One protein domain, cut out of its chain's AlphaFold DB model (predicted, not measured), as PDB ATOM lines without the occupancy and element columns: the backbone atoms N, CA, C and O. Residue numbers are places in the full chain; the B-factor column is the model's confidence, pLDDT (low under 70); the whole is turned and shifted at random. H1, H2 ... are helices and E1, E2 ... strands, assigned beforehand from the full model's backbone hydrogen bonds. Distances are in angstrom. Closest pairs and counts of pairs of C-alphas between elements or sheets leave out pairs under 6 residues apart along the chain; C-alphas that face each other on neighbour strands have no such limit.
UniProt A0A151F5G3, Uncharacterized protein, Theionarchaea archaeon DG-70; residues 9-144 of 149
ATOM      1  N   LEU A   9     124.907 134.176 123.308       58.50
ATOM      2  CA  LEU A   9     125.115 133.485 124.576       58.50
ATOM      3  C   LEU A   9     126.564 133.477 125.056       58.50
ATOM      4  O   LEU A   9     126.748 133.749 126.222       58.50
ATOM      5  N   ASP A  10     127.587 133.259 124.231       73.06
ATOM      6  CA  ASP A  10     128.911 132.950 124.807       73.06
ATOM      7  C   ASP A  10     129.588 134.151 125.491       73.06
ATOM      8  O   ASP A  10     130.112 134.018 126.594       73.06
ATOM      9  N   ILE A  11     129.555 135.342 124.882       77.00
ATOM     10  CA  ILE A  11     130.188 136.538 125.473       77.00
ATOM     11  C   ILE A  11     129.291 137.155 126.551       77.00
ATOM     12  O   ILE A  11     129.793 137.652 127.555       77.00
ATOM     13  N   VAL A  12     127.965 137.109 126.374       85.25
ATOM     14  CA  VAL A  12     127.030 137.549 127.421       85.25
ATOM     15  C   VAL A  12     127.133 136.625 128.632       85.25
ATOM     16  O   VAL A  12     127.234 137.124 129.744       85.25
ATOM     17  N   GLN A  13     127.186 135.307 128.428       86.81
ATOM     18  CA  GLN A  13     127.422 134.323 129.486       86.81
ATOM     19  C   GLN A  13     128.751 134.581 130.169       86.81
ATOM     20  O   GLN A  13     128.790 134.654 131.385       86.81
ATOM     21  N   TYR A  14     129.812 134.820 129.401       87.44
ATOM     22  CA  TYR A  14     131.097 135.184 129.977       87.44
ATOM     23  C   TYR A  14     131.005 136.441 130.860       87.44
ATOM     24  O   TYR A  14     131.537 136.459 131.968       87.44
ATOM     25  N   ALA A  15     130.317 137.491 130.400       91.38
ATOM     26  CA  ALA A  15     130.115 138.697 131.196       91.38
ATOM     27  C   ALA A  15     129.295 138.415 132.465       91.38
ATOM     28  O   ALA A  15     129.647 138.923 133.528       91.38
ATOM     29  N   MET A  16     128.246 137.588 132.371       93.31
ATOM     30  CA  MET A  16     127.463 137.131 133.525       93.31
ATOM     31  C   MET A  16     128.336 136.357 134.513       93.31
ATOM     32  O   MET A  16     128.342 136.699 135.687       93.31
ATOM     33  N   ASP A  17     129.141 135.404 134.049       92.88
ATOM     34  CA  ASP A  17     130.029 134.598 134.890       92.88
ATOM     35  C   ASP A  17     131.089 135.471 135.583       92.88
ATOM     36  O   ASP A  17     131.328 135.342 136.783       92.88
ATOM     37  N   ALA A  18     131.708 136.401 134.846       93.31
ATOM     38  CA  ALA A  18     132.716 137.310 135.384       93.31
ATOM     39  C   ALA A  18     132.129 138.225 136.467       93.31
ATOM     40  O   ALA A  18     132.703 138.371 137.548       93.31
ATOM     41  N   MET A  19     130.966 138.821 136.202       94.62
ATOM     42  CA  MET A  19     130.289 139.696 137.160       94.62
ATOM     43  C   MET A  19     129.689 138.911 138.326       94.62
ATOM     44  O   MET A  19     129.725 139.383 139.463       94.62
ATOM     45  N   GLY A  20     129.203 137.699 138.072       93.81
ATOM     46  CA  GLY A  20     128.738 136.768 139.087       93.81
ATOM     47  C   GLY A  20     129.855 136.384 140.046       93.81
ATOM     48  O   GLY A  20     129.666 136.461 141.254       93.81
ATOM     49  N   GLN A  21     131.064 136.110 139.550       94.69
ATOM     50  CA  GLN A  21     132.218 135.865 140.417       94.69
ATOM     51  C   GLN A  21     132.572 137.088 141.274       94.69
ATOM     52  O   GLN A  21     132.923 136.941 142.443       94.69
ATOM     53  N   VAL A  22     132.455 138.306 140.733       93.00
ATOM     54  CA  VAL A  22     132.656 139.528 141.531       93.00
ATOM     55  C   VAL A  22     131.600 139.643 142.634       93.00
ATOM     56  O   VAL A  22     131.942 139.963 143.773       93.00
ATOM     57  N   ALA A  23     130.331 139.371 142.330       92.00
ATOM     58  CA  ALA A  23     129.254 139.412 143.314       92.00
ATOM     59  C   ALA A  23     129.405 138.322 144.391       92.00
ATOM     60  O   ALA A  23     129.249 138.613 145.579       92.00
ATOM     61  N   GLU A  24     129.803 137.112 143.999       93.69
ATOM     62  CA  GLU A  24     130.146 136.007 144.899       93.69
ATOM     63  C   GLU A  24     131.270 136.408 145.859       93.69
ATOM     64  O   GLU A  24     131.149 136.300 147.076       93.69
ATOM     65  N   ASP A  25     132.334 137.000 145.330       90.69
ATOM     66  CA  ASP A  25     133.480 137.444 146.112       90.69
ATOM     67  C   ASP A  25     133.158 138.554 147.133       90.69
ATOM     68  O   ASP A  25     133.883 138.714 148.120       90.69
ATOM     69  N   ILE A  26     132.140 139.381 146.868       86.94
ATOM     70  CA  ILE A  26     131.773 140.528 147.715       86.94
ATOM     71  C   ILE A  26     130.660 140.159 148.701       86.94
ATOM     72  O   ILE A  26     130.675 140.645 149.835       86.94
ATOM     73  N   ARG A  27     129.677 139.360 148.270       83.81
ATOM     74  CA  ARG A  27     128.428 139.098 149.007       83.81
ATOM     75  C   ARG A  27     128.056 137.618 149.128       83.81
ATOM     76  O   ARG A  27     127.117 137.329 149.860       83.81
ATOM     77  N   GLY A  28     128.766 136.702 148.468       89.06
ATOM     78  CA  GLY A  28     128.425 135.274 148.437       89.06
ATOM     79  C   GLY A  28     127.137 134.975 147.663       89.06
ATOM     80  O   GLY A  28     126.387 134.090 148.061       89.06
ATOM     81  N   GLN A  29     126.824 135.800 146.654       89.19
ATOM     82  CA  GLN A  29     125.643 135.652 145.799       89.19
ATOM     83  C   GLN A  29     126.013 135.931 144.335       89.19
ATOM     84  O   GLN A  29     125.936 137.077 143.880       89.19
ATOM     85  N   SER A  30     126.416 134.900 143.589       92.69
ATOM     86  CA  SER A  30     126.772 135.026 142.168       92.69
ATOM     87  C   SER A  30     125.635 135.545 141.284       92.69
ATOM     88  O   SER A  30     125.877 136.351 140.384       92.69
ATOM     89  N   THR A  31     124.391 135.146 141.564       94.00
ATOM     90  CA  THR A  31     123.197 135.527 140.791       94.00
ATOM     91  C   THR A  31     123.056 137.036 140.638       94.00
ATOM     92  O   THR A  31     122.768 137.524 139.547       94.00
ATOM     93  N   VAL A  32     123.373 137.802 141.687       93.81
ATOM     94  CA  VAL A  32     123.294 139.271 141.673       93.81
ATOM     95  C   VAL A  32     124.152 139.864 140.552       93.81
ATOM     96  O   VAL A  32     123.714 140.768 139.843       93.81
ATOM     97  N   GLY A  33     125.365 139.344 140.347       93.75
ATOM     98  CA  GLY A  33     126.256 139.817 139.287       93.75
ATOM     99  C   GLY A  33     125.745 139.474 137.886       93.75
ATOM    100  O   GLY A  33     125.791 140.318 136.989       93.75
ATOM    101  N   SER A  34     125.194 138.273 137.710       94.38
ATOM    102  CA  SER A  34     124.589 137.833 136.448       94.38
ATOM    103  C   SER A  34     123.340 138.648 136.098       94.38
ATOM    104  O   SER A  34     123.222 139.161 134.981       94.38
ATOM    105  N   VAL A  35     122.444 138.852 137.068       95.06
ATOM    106  CA  VAL A  35     121.249 139.700 136.932       95.06
ATOM    107  C   VAL A  35     121.646 141.128 136.568       95.06
ATOM    108  O   VAL A  35     121.047 141.717 135.669       95.06
ATOM    109  N   GLN A  36     122.709 141.673 137.169       93.56
ATOM    110  CA  GLN A  36     123.197 143.011 136.834       93.56
ATOM    111  C   GLN A  36     123.546 143.165 135.345       93.56
ATOM    112  O   GLN A  36     123.257 144.200 134.737       93.56
ATOM    113  N   VAL A  37     124.198 142.161 134.755       93.62
ATOM    114  CA  VAL A  37     124.550 142.171 133.330       93.62
ATOM    115  C   VAL A  37     123.283 142.170 132.483       93.62
ATOM    116  O   VAL A  37     123.157 142.989 131.574       93.62
ATOM    117  N   LEU A  38     122.321 141.302 132.801       92.69
ATOM    118  CA  LEU A  38     121.074 141.203 132.046       92.69
ATOM    119  C   LEU A  38     120.223 142.474 132.138       92.69
ATOM    120  O   LEU A  38     119.739 142.928 131.106       92.69
ATOM    121  N   LEU A  39     120.130 143.100 133.314       92.81
ATOM    122  CA  LEU A  39     119.457 144.392 133.505       92.81
ATOM    123  C   LEU A  39     120.066 145.507 132.643       92.81
ATOM    124  O   LEU A  39     119.362 146.340 132.084       92.81
ATOM    125  N   ARG A  40     121.394 145.533 132.498       90.94
ATOM    126  CA  ARG A  40     122.067 146.533 131.649       90.94
ATOM    127  C   ARG A  40     121.882 146.266 130.156       90.94
ATOM    128  O   ARG A  40     122.019 147.186 129.354       90.94
ATOM    129  N   LEU A  41     121.636 145.011 129.782       89.25
ATOM    130  CA  LEU A  41     121.421 144.589 128.399       89.25
ATOM    131  C   LEU A  41     119.941 144.601 127.994       89.25
ATOM    132  O   LEU A  41     119.652 144.538 126.794       89.25
ATOM    133  N   SER A  42     119.013 144.654 128.952       85.69
ATOM    134  CA  SER A  42     117.584 144.755 128.678       85.69
ATOM    135  C   SER A  42     117.241 146.138 128.132       85.69
ATOM    136  O   SER A  42     117.528 147.162 128.748       85.69
ATOM    137  N   ASP A  43     116.603 146.158 126.966       78.38
ATOM    138  CA  ASP A  43     116.042 147.362 126.355       78.38
ATOM    139  C   ASP A  43     114.564 147.462 126.762       78.38
ATOM    140  O   ASP A  43     113.676 147.015 126.033       78.38
ATOM    141  N   GLY A  44     114.322 147.941 127.987       85.31
ATOM    142  CA  GLY A  44     112.989 148.102 128.575       85.31
ATOM    143  C   GLY A  44     112.770 147.296 129.855       85.31
ATOM    144  O   GLY A  44     113.710 147.009 130.592       85.31
ATOM    145  N   GLU A  45     111.506 146.970 130.112       91.19
ATOM    146  CA  GLU A  45     111.070 146.186 131.267       91.19
ATOM    147  C   GLU A  45     111.495 144.717 131.151       91.19
ATOM    148  O   GLU A  45     111.436 144.120 130.069       91.19
ATOM    149  N   ILE A  46     111.872 144.125 132.281       90.62
ATOM    150  CA  ILE A  46     112.177 142.702 132.407       90.62
ATOM    151  C   ILE A  46     111.515 142.124 133.658       90.62
ATOM    152  O   ILE A  46     111.484 142.768 134.704       90.62
ATOM    153  N   THR A  47     110.960 140.919 133.550       92.38
ATOM    154  CA  THR A  47     110.326 140.233 134.688       92.38
ATOM    155  C   THR A  47     111.308 139.280 135.384       92.38
ATOM    156  O   THR A  47     112.264 138.823 134.744       92.38
ATOM    157  N   PRO A  48     111.082 138.922 136.665       93.25
ATOM    158  CA  PRO A  48     111.831 137.859 137.334       93.25
ATOM    159  C   PRO A  48     111.825 136.549 136.536       93.25
ATOM    160  O   PRO A  48     112.883 135.967 136.314       93.25
ATOM    161  N   GLN A  49     110.672 136.148 135.990       91.81
ATOM    162  CA  GLN A  49     110.566 134.965 135.132       91.81
ATOM    163  C   GLN A  49     111.443 135.050 133.867       91.81
ATOM    164  O   GLN A  49     112.071 134.058 133.503       91.81
ATOM    165  N   ASP A  50     111.530 136.209 133.196       91.19
ATOM    166  CA  ASP A  50     112.399 136.364 132.014       91.19
ATOM    167  C   ASP A  50     113.877 136.123 132.367       91.19
ATOM    168  O   ASP A  50     114.620 135.496 131.604       91.19
ATOM    169  N   LEU A  51     114.312 136.629 133.524       92.12
ATOM    170  CA  LEU A  51     115.668 136.452 134.043       92.12
ATOM    171  C   LEU A  51     115.917 135.007 134.487       92.12
ATOM    172  O   LEU A  51     116.944 134.439 134.113       92.12
ATOM    173  N   ALA A  52     114.968 134.400 135.202       92.44
ATOM    174  CA  ALA A  52     115.016 133.002 135.628       92.44
ATOM    175  C   ALA A  52     115.131 132.058 134.422       92.44
ATOM    176  O   ALA A  52     115.970 131.159 134.409       92.44
ATOM    177  N   ASP A  53     114.380 132.316 133.348       90.94
ATOM    178  CA  ASP A  53     114.447 131.542 132.105       90.94
ATOM    179  C   ASP A  53     115.815 131.653 131.408       90.94
ATOM    180  O   ASP A  53     116.309 130.674 130.832       90.94
ATOM    181  N   ILE A  54     116.433 132.841 131.432       89.25
ATOM    182  CA  ILE A  54     117.761 133.065 130.843       89.25
ATOM    183  C   ILE A  54     118.844 132.380 131.676       89.25
ATOM    184  O   ILE A  54     119.682 131.669 131.114       89.25
ATOM    185  N   LEU A  55     118.827 132.605 132.990       89.50
ATOM    186  CA  LEU A  55     119.850 132.134 133.923       89.50
ATOM    187  C   LEU A  55     119.678 130.655 134.283       89.50
ATOM    188  O   LEU A  55     120.649 130.001 134.653       89.50
ATOM    189  N   ARG A  56     118.482 130.097 134.057       90.25
ATOM    190  CA  ARG A  56     118.065 128.755 134.492       90.25
ATOM    191  C   ARG A  56     118.175 128.590 136.008       90.25
ATOM    192  O   ARG A  56     118.599 127.536 136.484       90.25
ATOM    193  N   GLU A  57     117.793 129.638 136.721       90.50
ATOM    194  CA  GLU A  57     117.774 129.722 138.181       90.50
ATOM    195  C   GLU A  57     116.331 129.789 138.689       90.50
ATOM    196  O   GLU A  57     115.391 129.869 137.890       90.50
ATOM    197  N   ASP A  58     116.156 129.687 140.004       93.38
ATOM    198  CA  ASP A  58     114.840 129.794 140.625       93.38
ATOM    199  C   ASP A  58     114.342 131.247 140.584       93.38
ATOM    200  O   ASP A  58     115.118 132.188 140.762       93.38
ATOM    201  N   GLU A  59     113.048 131.450 140.327       92.88
ATOM    202  CA  GLU A  59     112.470 132.796 140.266       92.88
ATOM    203  C   GLU A  59     112.595 133.528 141.611       92.88
ATOM    204  O   GLU A  59     112.828 134.738 141.611       92.88
ATOM    205  N   ASP A  60     112.538 132.811 142.739       91.31
ATOM    206  CA  ASP A  60     112.707 133.394 144.071       91.31
ATOM    207  C   ASP A  60     114.146 133.924 144.267       91.31
ATOM    208  O   ASP A  60     114.340 135.019 144.794       91.31
ATOM    209  N   GLU A  61     115.171 133.219 143.762       90.50
ATOM    210  CA  GLU A  61     116.579 133.667 143.816       90.50
ATOM    211  C   GLU A  61     116.816 134.927 142.960       90.50
ATOM    212  O   GLU A  61     117.591 135.830 143.313       90.50
ATOM    213  N   ILE A  62     116.116 135.015 141.827       94.94
ATOM    214  CA  ILE A  62     116.111 136.205 140.976       94.94
ATOM    215  C   ILE A  62     115.403 137.368 141.668       94.94
ATOM    216  O   ILE A  62     115.912 138.491 141.627       94.94
ATOM    217  N   ALA A  63     114.260 137.116 142.305       92.06
ATOM    218  CA  ALA A  63     113.505 138.130 143.029       92.06
ATOM    219  C   ALA A  63     114.347 138.742 144.157       92.06
ATOM    220  O   ALA A  63     114.479 139.962 144.205       92.06
ATOM    221  N   GLU A  64     115.033 137.926 144.965       91.88
ATOM    222  CA  GLU A  64     115.966 138.413 145.996       91.88
ATOM    223  C   GLU A  64     117.074 139.305 145.405       91.88
ATOM    224  O   GLU A  64     117.471 140.319 145.987       91.88
ATOM    225  N   SER A  65     117.578 138.954 144.218       93.31
ATOM    226  CA  SER A  65     118.581 139.761 143.517       93.31
ATOM    227  C   SER A  65     118.023 141.104 143.043       93.31
ATOM    228  O   SER A  65     118.721 142.117 143.111       93.31
ATOM    229  N   LEU A  66     116.776 141.131 142.569       94.12
ATOM    230  CA  LEU A  66     116.087 142.342 142.117       94.12
ATOM    231  C   LEU A  66     115.699 143.258 143.277       94.12
ATOM    232  O   LEU A  66     115.873 144.468 143.142       94.12
ATOM    233  N   GLU A  67     115.278 142.707 144.416       92.44
ATOM    234  CA  GLU A  67     115.008 143.466 145.645       92.44
ATOM    235  C   GLU A  67     116.237 144.284 146.064       92.44
ATOM    236  O   GLU A  67     116.128 145.468 146.367       92.44
ATOM    237  N   ILE A  68     117.442 143.707 145.977       91.75
ATOM    238  CA  ILE A  68     118.690 144.438 146.255       91.75
ATOM    239  C   ILE A  68     118.857 145.631 145.305       91.75
ATOM    240  O   ILE A  68     119.265 146.716 145.723       91.75
ATOM    241  N   PHE A  69     118.588 145.447 144.011       94.44
ATOM    242  CA  PHE A  69     118.702 146.537 143.042       94.44
ATOM    243  C   PHE A  69     117.632 147.611 143.258       94.44
ATOM    244  O   PHE A  69     117.935 148.793 143.093       94.44
ATOM    245  N   GLU A  70     116.422 147.224 143.649       94.25
ATOM    246  CA  GLU A  70     115.328 148.136 143.982       94.25
ATOM    247  C   GLU A  70     115.660 148.960 145.233       94.25
ATOM    248  O   GLU A  70     115.579 150.187 145.201       94.25
ATOM    249  N   GLU A  71     116.133 148.318 146.309       93.00
ATOM    250  CA  GLU A  71     116.544 148.983 147.553       93.00
ATOM    251  C   GLU A  71     117.607 150.065 147.313       93.00
ATOM    252  O   GLU A  71     117.631 151.099 147.989       93.00
ATOM    253  N   PHE A  72     118.490 149.837 146.339       91.69
ATOM    254  CA  PHE A  72     119.529 150.785 145.945       91.69
ATOM    255  C   PHE A  72     119.106 151.757 144.838       91.69
ATOM    256  O   PHE A  72     119.945 152.544 144.401       91.69
ATOM    257  N   GLY A  73     117.851 151.727 144.384       93.62
ATOM    258  CA  GLY A  73     117.333 152.600 143.325       93.62
ATOM    259  C   GLY A  73     118.001 152.383 141.963       93.62
ATOM    260  O   GLY A  73     118.090 153.311 141.162       93.62
ATOM    261  N   ILE A  74     118.534 151.183 141.721       94.19
ATOM    262  CA  ILE A  74     119.177 150.789 140.459       94.19
ATOM    263  C   ILE A  74     118.128 150.349 139.431       94.19
ATOM    264  O   ILE A  74     118.334 150.495 138.221       94.19
ATOM    265  N   VAL A  75     117.005 149.822 139.916       94.88
ATOM    266  CA  VAL A  75     115.823 149.485 139.126       94.88
ATOM    267  C   VAL A  75     114.587 150.141 139.734       94.88
ATOM    268  O   VAL A  75     114.531 150.309 140.950       94.88
ATOM    269  N   ASP A  76     113.605 150.471 138.899       92.81
ATOM    270  CA  ASP A  76     112.244 150.799 139.341       92.81
ATOM    271  C   ASP A  76     111.303 149.635 139.030       92.81
ATOM    272  O   ASP A  76     111.438 148.987 137.987       92.81
ATOM    273  N   ILE A  77     110.308 149.426 139.896       92.00
ATOM    274  CA  ILE A  77     109.137 148.602 139.585       92.00
ATOM    275  C   ILE A  77     108.203 149.412 138.684       92.00
ATOM    276  O   ILE A  77     107.756 150.500 139.054       92.00
ATOM    277  N   VAL A  78     107.882 148.867 137.512       88.62
ATOM    278  CA  VAL A  78     106.984 149.507 136.545       88.62
ATOM    279  C   VAL A  78     105.534 149.064 136.744       88.62
ATOM    280  O   VAL A  78     104.637 149.910 136.754       88.62
ATOM    281  N   ASP A  79     105.303 147.771 136.973       83.00
ATOM    282  CA  ASP A  79     103.993 147.212 137.318       83.00
ATOM    283  C   ASP A  79     104.086 146.405 138.631       83.00
ATOM    284  O   ASP A  79     104.794 145.401 138.683       83.00
ATOM    285  N   PRO A  80     103.415 146.830 139.718       74.38
ATOM    286  CA  PRO A  80     103.450 146.117 140.992       74.38
ATOM    287  C   PRO A  80     102.555 144.866 141.025       74.38
ATOM    288  O   PRO A  80     102.733 144.030 141.908       74.38
ATOM    289  N   ASP A  81     101.592 144.731 140.106       79.31
ATOM    290  CA  ASP A  81     100.711 143.559 140.028       79.31
ATOM    291  C   ASP A  81     101.385 142.406 139.263       79.31
ATOM    292  O   ASP A  81     101.116 141.231 139.529       79.31
ATOM    293  N   ILE A  82     102.274 142.741 138.325       82.00
ATOM    294  CA  ILE A  82     103.163 141.808 137.626       82.00
ATOM    295  C   ILE A  82     104.568 142.407 137.695       82.00
ATOM    296  O   ILE A  82     104.914 143.155 136.781       82.00
ATOM    297  N   PRO A  83     105.362 142.099 138.741       83.88
ATOM    298  CA  PRO A  83     106.652 142.739 138.975       83.88
ATOM    299  C   PRO A  83     107.508 142.759 137.708       83.88
ATOM    300  O   PRO A  83     108.048 141.741 137.273       83.88
ATOM    301  N   SER A  84     107.588 143.932 137.088       90.81
ATOM    302  CA  SER A  84     108.462 144.212 135.959       90.81
ATOM    303  C   SER A  84     109.407 145.332 136.359       90.81
ATOM    304  O   SER A  84     109.013 146.314 136.989       90.81
ATOM    305  N   TYR A  85     110.679 145.150 136.031       92.75
ATOM    306  CA  TYR A  85     111.757 146.011 136.485       92.75
ATOM    307  C   TYR A  85     112.371 146.733 135.299       92.75
ATOM    308  O   TYR A  85     112.624 146.132 134.253       92.75
ATOM    309  N   GLN A  86     112.647 148.019 135.474       93.06
ATOM    310  CA  GLN A  86     113.368 148.821 134.495       93.06
ATOM    311  C   GLN A  86     114.700 149.285 135.078       93.06
ATOM    312  O   GLN A  86     114.744 149.873 136.153       93.06
ATOM    313  N   TYR A  87     115.795 149.036 134.357       92.75
ATOM    314  CA  TYR A  87     117.122 149.503 134.754       92.75
ATOM    315  C   TYR A  87     117.254 151.024 134.604       92.75
ATOM    316  O   TYR A  87     117.117 151.562 133.503       92.75
ATOM    317  N   ASN A  88     117.607 151.698 135.699       90.94
ATOM    318  CA  ASN A  88     117.730 153.157 135.775       90.94
ATOM    319  C   ASN A  88     119.167 153.660 135.902       90.94
ATOM    320  O   ASN A  88     119.419 154.865 135.845       90.94
ATOM    321  N   GLY A  89     120.130 152.749 136.037       90.56
ATOM    322  CA  GLY A  89     121.506 153.119 136.340       90.56
ATOM    323  C   GLY A  89     121.768 153.228 137.835       90.56
ATOM    324  O   GLY A  89     120.865 153.178 138.657       90.56
ATOM    325  N   TYR A  90     123.041 153.361 138.197       90.88
ATOM    326  CA  TYR A  90     123.435 153.497 139.595       90.88
ATOM    327  C   TYR A  90     123.195 154.941 140.069       90.88
ATOM    328  O   TYR A  90     123.703 155.865 139.421       90.88
ATOM    329  N   PRO A  91     122.489 155.170 141.191       92.94
ATOM    330  CA  PRO A  91     122.398 156.502 141.785       92.94
ATOM    331  C   PRO A  91     123.769 157.025 142.225       92.94
ATOM    332  O   PRO A  91     124.664 156.245 142.562       92.94
ATOM    333  N   GLU A  92     123.947 158.347 142.241       91.31
ATOM    334  CA  GLU A  92     125.236 158.985 142.560       91.31
ATOM    335  C   GLU A  92     125.752 158.600 143.953       91.31
ATOM    336  O   GLU A  92     126.950 158.385 144.142       91.31
ATOM    337  N   GLU A  93     124.856 158.432 144.924       90.31
ATOM    338  CA  GLU A  93     125.183 157.978 146.272       90.31
ATOM    339  C   GLU A  93     125.781 156.567 146.258       90.31
ATOM    340  O   GLU A  93     126.763 156.295 146.953       90.31
ATOM    341  N   ILE A  94     125.232 155.672 145.433       90.19
ATOM    342  CA  ILE A  94     125.723 154.299 145.296       90.19
ATOM    343  C   ILE A  94     127.055 154.281 144.549       90.19
ATOM    344  O   ILE A  94     127.990 153.618 145.001       90.19
ATOM    345  N   LYS A  95     127.188 155.056 143.464       89.50
ATOM    346  CA  LYS A  95     128.473 155.226 142.763       89.50
ATOM    347  C   LYS A  95     129.559 155.712 143.721       89.50
ATOM    348  O   LYS A  95     130.648 155.142 143.765       89.50
ATOM    349  N   PHE A  96     129.245 156.701 144.561       85.88
ATOM    350  CA  PHE A  96     130.162 157.201 145.582       85.88
ATOM    351  C   PHE A  96     130.550 156.110 146.589       85.88
ATOM    352  O   PHE A  96     131.733 155.945 146.899       85.88
ATOM    353  N   LEU A  97     129.590 155.325 147.087       84.56
ATOM    354  CA  LEU A  97     129.878 154.216 148.002       84.56
ATOM    355  C   LEU A  97     130.797 153.160 147.371       84.56
ATOM    356  O   LEU A  97     131.690 152.647 148.051       84.56
ATOM    357  N   LEU A  98     130.609 152.851 146.088       83.31
ATOM    358  CA  LEU A  98     131.449 151.905 145.353       83.31
ATOM    359  C   LEU A  98     132.857 152.455 145.114       83.31
ATOM    360  O   LEU A  98     133.834 151.751 145.380       83.31
ATOM    361  N   ALA A  99     132.975 153.726 144.723       81.50
ATOM    362  CA  ALA A  99     134.257 154.392 144.490       81.50
ATOM    363  C   ALA A  99     135.152 154.410 145.744       81.50
ATOM    364  O   ALA A  99     136.374 154.280 145.650       81.50
ATOM    365  N   ASN A 100     134.555 154.502 146.938       83.00
ATOM    366  CA  ASN A 100     135.290 154.510 148.208       83.00
ATOM    367  C   ASN A 100     135.744 153.115 148.682       83.00
ATOM    368  O   ASN A 100     136.526 153.008 149.630       83.00
ATOM    369  N   LYS A 101     135.303 152.029 148.037       86.81
ATOM    370  CA  LYS A 101     135.716 150.660 148.373       86.81
ATOM    371  C   LYS A 101     136.781 150.165 147.396       86.81
ATOM    372  O   LYS A 101     136.497 149.359 146.518       86.81
ATOM    373  N   ALA A 102     138.034 150.580 147.595       85.19
ATOM    374  CA  ALA A 102     139.149 150.275 146.684       85.19
ATOM    375  C   ALA A 102     139.290 148.781 146.312       85.19
ATOM    376  O   ALA A 102     139.540 148.450 145.156       85.19
ATOM    377  N   ALA A 103     139.091 147.868 147.271       86.06
ATOM    378  CA  ALA A 103     139.154 146.426 147.012       86.06
ATOM    379  C   ALA A 103     138.005 145.922 146.116       86.06
ATOM    380  O   ALA A 103     138.213 145.031 145.299       86.06
ATOM    381  N   VAL A 104     136.811 146.503 146.258       87.31
ATOM    382  CA  VAL A 104     135.639 146.198 145.422       87.31
ATOM    383  C   VAL A 104     135.821 146.795 144.029       87.31
ATOM    384  O   VAL A 104     135.647 146.092 143.040       87.31
ATOM    385  N   LYS A 105     136.259 148.058 143.956       89.62
ATOM    386  CA  LYS A 105     136.556 148.754 142.701       89.62
ATOM    387  C   LYS A 105     137.532 147.962 141.837       89.62
ATOM    388  O   LYS A 105     137.249 147.727 140.671       89.62
ATOM    389  N   LYS A 106     138.622 147.464 142.431       91.38
ATOM    390  CA  LYS A 106     139.598 146.641 141.713       91.38
ATOM    391  C   LYS A 106     138.993 145.345 141.151       91.38
ATOM    392  O   LYS A 106     139.294 144.989 140.023       91.38
ATOM    393  N   LYS A 107     138.121 144.656 141.899       92.19
ATOM    394  CA  LYS A 107     137.451 143.438 141.400       92.19
ATOM    395  C   LYS A 107     136.568 143.734 140.187       92.19
ATOM    396  O   LYS A 107     136.610 142.989 139.213       92.19
ATOM    397  N   PHE A 108     135.810 144.832 140.229       92.31
ATOM    398  CA  PHE A 108     135.030 145.278 139.075       92.31
ATOM    399  C   PHE A 108     135.922 145.707 137.903       92.31
ATOM    400  O   PHE A 108     135.627 145.350 136.771       92.31
ATOM    401  N   GLU A 109     137.021 146.420 138.155       94.81
ATOM    402  CA  GLU A 109     137.990 146.822 137.124       94.81
ATOM    403  C   GLU A 109     138.611 145.619 136.416       94.81
ATOM    404  O   GLU A 109     138.651 145.589 135.184       94.81
ATOM    405  N   ASP A 110     139.052 144.620 137.181       94.50
ATOM    406  CA  ASP A 110     139.649 143.397 136.651       94.50
ATOM    407  C   ASP A 110     138.618 142.625 135.802       94.50
ATOM    408  O   ASP A 110     138.921 142.212 134.681       94.50
ATOM    409  N   ALA A 111     137.373 142.493 136.282       93.81
ATOM    410  CA  ALA A 111     136.294 141.844 135.535       93.81
ATOM    411  C   ALA A 111     135.926 142.596 134.246       93.81
ATOM    412  O   ALA A 111     135.827 141.980 133.186       93.81
ATOM    413  N   ILE A 112     135.769 143.923 134.303       95.00
ATOM    414  CA  ILE A 112     135.437 144.743 133.127       95.00
ATOM    415  C   ILE A 112     136.554 144.672 132.092       95.00
ATOM    416  O   ILE A 112     136.277 144.453 130.916       95.00
ATOM    417  N   THR A 113     137.808 144.806 132.526       95.38
ATOM    418  CA  THR A 113     138.976 144.695 131.646       95.38
ATOM    419  C   THR A 113     138.985 143.352 130.923       95.38
ATOM    420  O   THR A 113     139.181 143.305 129.713       95.38
ATOM    421  N   HIS A 114     138.692 142.259 131.624       91.88
ATOM    422  CA  HIS A 114     138.660 140.936 131.008       91.88
ATOM    423  C   HIS A 114     137.483 140.777 130.023       91.88
ATOM    424  O   HIS A 114     137.652 140.209 128.942       91.88
ATOM    425  N   ILE A 115     136.305 141.331 130.330       92.00
ATOM    426  CA  ILE A 115     135.176 141.369 129.384       92.00
ATOM    427  C   ILE A 115     135.564 142.156 128.121       92.00
ATOM    428  O   ILE A 115     135.309 141.697 127.009       92.00
ATOM    429  N   GLU A 116     136.215 143.310 128.266       93.44
ATOM    430  CA  GLU A 116     136.688 144.132 127.144       93.44
ATOM    431  C   GLU A 116     137.752 143.417 126.302       93.44
ATOM    432  O   GLU A 116     137.697 143.458 125.071       93.44
ATOM    433  N   GLU A 117     138.686 142.705 126.936       91.62
ATOM    434  CA  GLU A 117     139.664 141.870 126.238       91.62
ATOM    435  C   GLU A 117     138.970 140.778 125.420       91.62
ATOM    436  O   GLU A 117     139.285 140.607 124.239       91.62
ATOM    437  N   MET A 118     137.977 140.097 125.996       87.44
ATOM    438  CA  MET A 118     137.181 139.091 125.292       87.44
ATOM    439  C   MET A 118     136.416 139.687 124.110       87.44
ATOM    440  O   MET A 118     136.434 139.108 123.027       87.44
ATOM    441  N   ILE A 119     135.800 140.862 124.269       88.75
ATOM    442  CA  ILE A 119     135.147 141.591 123.169       88.75
ATOM    443  C   ILE A 119     136.168 141.917 122.068       88.75
ATOM    444  O   ILE A 119     135.884 141.709 120.890       88.75
ATOM    445  N   SER A 120     137.369 142.378 122.431       88.12
ATOM    446  CA  SER A 120     138.412 142.779 121.473       88.12
ATOM    447  C   SER A 120     138.970 141.620 120.638       88.12
ATOM    448  O   SER A 120     139.415 141.824 119.508       88.12
ATOM    449  N   GLN A 121     138.935 140.399 121.178       87.44
ATOM    450  CA  GLN A 121     139.384 139.186 120.492       87.44
ATOM    451  C   GLN A 121     138.339 138.647 119.504       87.44
ATOM    452  O   GLN A 121     138.650 137.788 118.676       87.44
ATOM    453  N   GLN A 122     137.102 139.142 119.567       83.25
ATOM    454  CA  GLN A 122     136.001 138.653 118.753       83.25
ATOM    455  C   GLN A 122     135.961 139.370 117.408       83.25
ATOM    456  O   GLN A 122     136.018 140.593 117.308       83.25
ATOM    457  N   THR A 123     135.837 138.590 116.335       79.25
ATOM    458  CA  THR A 123     135.644 139.122 114.983       79.25
ATOM    459  C   THR A 123     134.205 138.881 114.560       79.25
ATOM    460  O   THR A 123     133.830 137.743 114.280       79.25
ATOM    461  N   ALA A 124     133.406 139.947 114.486       79.00
ATOM    462  CA  ALA A 124     132.044 139.861 113.969       79.00
ATOM    463  C   ALA A 124     132.055 139.423 112.496       79.00
ATOM    464  O   ALA A 124     132.663 140.075 111.644       79.00
ATOM    465  N   GLN A 125     131.356 138.333 112.194       79.06
ATOM    466  CA  GLN A 125     131.183 137.800 110.841       79.06
ATOM    467  C   GLN A 125     129.839 138.230 110.240       79.06
ATOM    468  O   GLN A 125     129.638 138.154 109.028       79.06
ATOM    469  N   THR A 126     128.918 138.708 111.081       81.31
ATOM    470  CA  THR A 126     127.591 139.188 110.690       81.31
ATOM    471  C   THR A 126     127.282 140.569 111.273       81.31
ATOM    472  O   THR A 126     127.856 140.992 112.274       81.31
ATOM    473  N   GLU A 127     126.325 141.281 110.669       81.25
ATOM    474  CA  GLU A 127     125.840 142.564 111.202       81.25
ATOM    475  C   GLU A 127     125.194 142.408 112.590       81.25
ATOM    476  O   GLU A 127     125.290 143.305 113.422       81.25
ATOM    477  N   THR A 128     124.563 141.260 112.856       76.81
ATOM    478  CA  THR A 128     123.985 140.942 114.167       76.81
ATOM    479  C   THR A 128     125.069 140.833 115.233       76.81
ATOM    480  O   THR A 128     124.978 141.510 116.247       76.81
ATOM    481  N   GLU A 129     126.125 140.057 114.974       77.69
ATOM    482  CA  GLU A 129     127.255 139.919 115.904       77.69
ATOM    483  C   GLU A 129     127.946 141.260 116.147       77.69
ATOM    484  O   GLU A 129     128.296 141.573 117.279       77.69
ATOM    485  N   LYS A 130     128.083 142.091 115.107       84.12
ATOM    486  CA  LYS A 130     128.628 143.442 115.262       84.12
ATOM    487  C   LYS A 130     127.787 144.279 116.228       84.12
ATOM    488  O   LYS A 130     128.340 144.873 117.144       84.12
ATOM    489  N   LYS A 131     126.459 144.288 116.058       81.94
ATOM    490  CA  LYS A 131     125.545 144.997 116.970       81.94
ATOM    491  C   LYS A 131     125.648 144.472 118.397       81.94
ATOM    492  O   LYS A 131     125.602 145.259 119.332       81.94
ATOM    493  N   ASP A 132     125.796 143.164 118.565       78.50
ATOM    494  CA  ASP A 132     125.913 142.557 119.888       78.50
ATOM    495  C   ASP A 132     127.237 142.958 120.575       78.50
ATOM    496  O   ASP A 132     127.224 143.328 121.750       78.50
ATOM    497  N   LEU A 133     128.360 142.993 119.843       84.38
ATOM    498  CA  LEU A 133     129.637 143.518 120.354       84.38
ATOM    499  C   LEU A 133     129.566 145.019 120.678       84.38
ATOM    500  O   LEU A 133     130.119 145.448 121.691       84.38
ATOM    501  N   ASP A 134     128.867 145.815 119.863       87.94
ATOM    502  CA  ASP A 134     128.672 147.252 120.106       87.94
ATOM    503  C   ASP A 134     127.853 147.497 121.392       87.94
ATOM    504  O   ASP A 134     128.184 148.381 122.191       87.94
ATOM    505  N   ILE A 135     126.814 146.687 121.637       86.69
ATOM    506  CA  ILE A 135     126.007 146.733 122.870       86.69
ATOM    507  C   ILE A 135     126.870 146.381 124.088       86.69
ATOM    508  O   ILE A 135     126.872 147.120 125.071       86.69
ATOM    509  N   LEU A 136     127.642 145.295 124.022       87.62
ATOM    510  CA  LEU A 136     128.527 144.871 125.115       87.62
ATOM    511  C   LEU A 136     129.641 145.891 125.403       87.62
ATOM    512  O   LEU A 136     129.962 146.160 126.562       87.62
ATOM    513  N   SER A 137     130.193 146.513 124.360       91.50
ATOM    514  CA  SER A 137     131.171 147.603 124.494       91.50
ATOM    515  C   SER A 137     130.552 148.833 125.165       91.50
ATOM    516  O   SER A 137     131.168 149.486 126.003       91.50
ATOM    517  N   SER A 138     129.297 149.145 124.832       91.94
ATOM    518  CA  SER A 138     128.565 150.247 125.465       91.94
ATOM    519  C   SER A 138     128.260 149.948 126.937       91.94
ATOM    520  O   SER A 138     128.388 150.829 127.788       91.94
ATOM    521  N   MET A 139     127.911 148.696 127.250       92.75
ATOM    522  CA  MET A 139     127.674 148.227 128.614       92.75
ATOM    523  C   MET A 139     128.930 148.357 129.487       92.75
ATOM    524  O   MET A 139     128.852 148.934 130.571       92.75
ATOM    525  N   THR A 140     130.081 147.861 129.025       93.75
ATOM    526  CA  THR A 140     131.360 147.946 129.763       93.75
ATOM    527  C   THR A 140     131.795 149.396 129.976       93.75
ATOM    528  O   THR A 140     132.145 149.776 131.094       93.75
ATOM    529  N   ALA A 141     131.635 150.258 128.966       93.81
ATOM    530  CA  ALA A 141     131.871 151.695 129.106       93.81
ATOM    531  C   ALA A 141     130.948 152.361 130.146       93.81
ATOM    532  O   ALA A 141     131.371 153.281 130.848       93.81
ATOM    533  N   GLN A 142     129.690 151.920 130.265       91.94
ATOM    534  CA  GLN A 142     128.784 152.411 131.305       91.94
ATOM    535  C   GLN A 142     129.181 151.896 132.693       91.94
ATOM    536  O   GLN A 142     129.174 152.671 133.646       91.94
ATOM    537  N   MET A 143     129.579 150.627 132.815       92.50
ATOM    538  CA  MET A 143     130.063 150.060 134.079       92.50
ATOM    539  C   MET A 143     131.299 150.805 134.600       92.50
ATOM    540  O   MET A 143     131.355 151.131 135.782       92.50
ATOM    541  N   ARG A 144     132.246 151.153 133.717       93.69
ATOM    542  CA  ARG A 144     133.408 151.989 134.062       93.69
ATOM    543  C   ARG A 144     133.000 153.315 134.703       93.69
ATOM    544  O   ARG A 144     133.477 153.655 135.781       93.69
TER     545      ARG A 144
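This is residues 9 to 144 of the 149 residues of an uncharacterized protein of Theionarchaea archaeon DG-70 (UniProt A0A151F5G3). Two groups of parts meet at the helix H2 in the middle: on one side three long helices, with H1 and H7 each packed on H6, and on the other the short helix H3, H4 and a small strand hairpin, E1 and E2. H6 and H7 form a helical hairpin, H1 runs beside H6, and little H5 makes a corner with the beginning of H6. The 136 printed residues hold seven named helices and two named strands in the order H1 H2 H3 H4 E1 E2 H5 H6 H7; the class is mostly helix, and the two-stranded sheet E1 - E2 is antiparallel. The whole is compact, with a radius of gyration of the C-alphas of 14.8 A and spans of 43 by 35 by 25 A.

H1, residues 9 to 27, touches H2, residues 30 to 41, closest at the C-alphas of Gly 20 and Gly 33, 3.9 A, at a steep tilt of 48 degrees, opposite ways. With residues 34 to 38 alone, H2, the hub, only just touches H3, residues 48 to 55: 3 pairs of C-alphas are within 8 A, the closest those of Val 35 and Leu 51, 7.1 A. H4, residues 59 to 71, touches H2 with residues 61 to 66 alone; the closest C-alphas are those of Val 32 and Ser 65, 5.1 A. E1, residues 75 to 79, and E2, residues 84 to 87, form an antiparallel hairpin, with N 76 and O 86 at 3.0 A and N 78 and O 84 at 2.8 A, within hydrogen-bond range. Residues 45 to 46 pair antiparallel with residues 85 to 86 of E2. The closest C-alphas of H2 and E2 are those of Leu 39 and Tyr 87, 5.8 A. H5, residues 92 to 99, and H6, residues 102 to 121, touch only at the corner, and only just, with 3 pairs of C-alphas within 8 A, the closest those of Ala 99 and Lys 105, 6.3 A. H6 touches H1 at a shallow tilt of 10 degrees, opposite ways; the C-alphas of Ala 18 and Ala 111, the closest, are 5.8 A apart. H7, residues 127 to 144, touches H6, closest at the C-alphas of Ile 112 and Thr 140, 6.2 A; the two form a helical hairpin at a shallow tilt of 17 degrees. With residues 135 to 139 alone, H7 also touches H2, closest at the C-alphas of Arg 40 and Met 139, 6.6 A. Every O i to N i+4 pair is within hydrogen-bond range in H1 to H7.

H1 begins at C-alpha 9, (125.115, 133.485, 124.576), and is 25.3 A long. H2 measures 17.6 A, H4 18.2 A, H6 28.4 A and H7 25.9 A from first to last C-alpha. H7 ends at C-alpha 144, (133.408, 151.989, 134.062).

The C-alphas farthest apart, of Asp 81 and Gln 121, are 43.5 A apart. The printed part has no cut and no long link. Its mean pLDDT is 89.2, with residue 9 alone under 70.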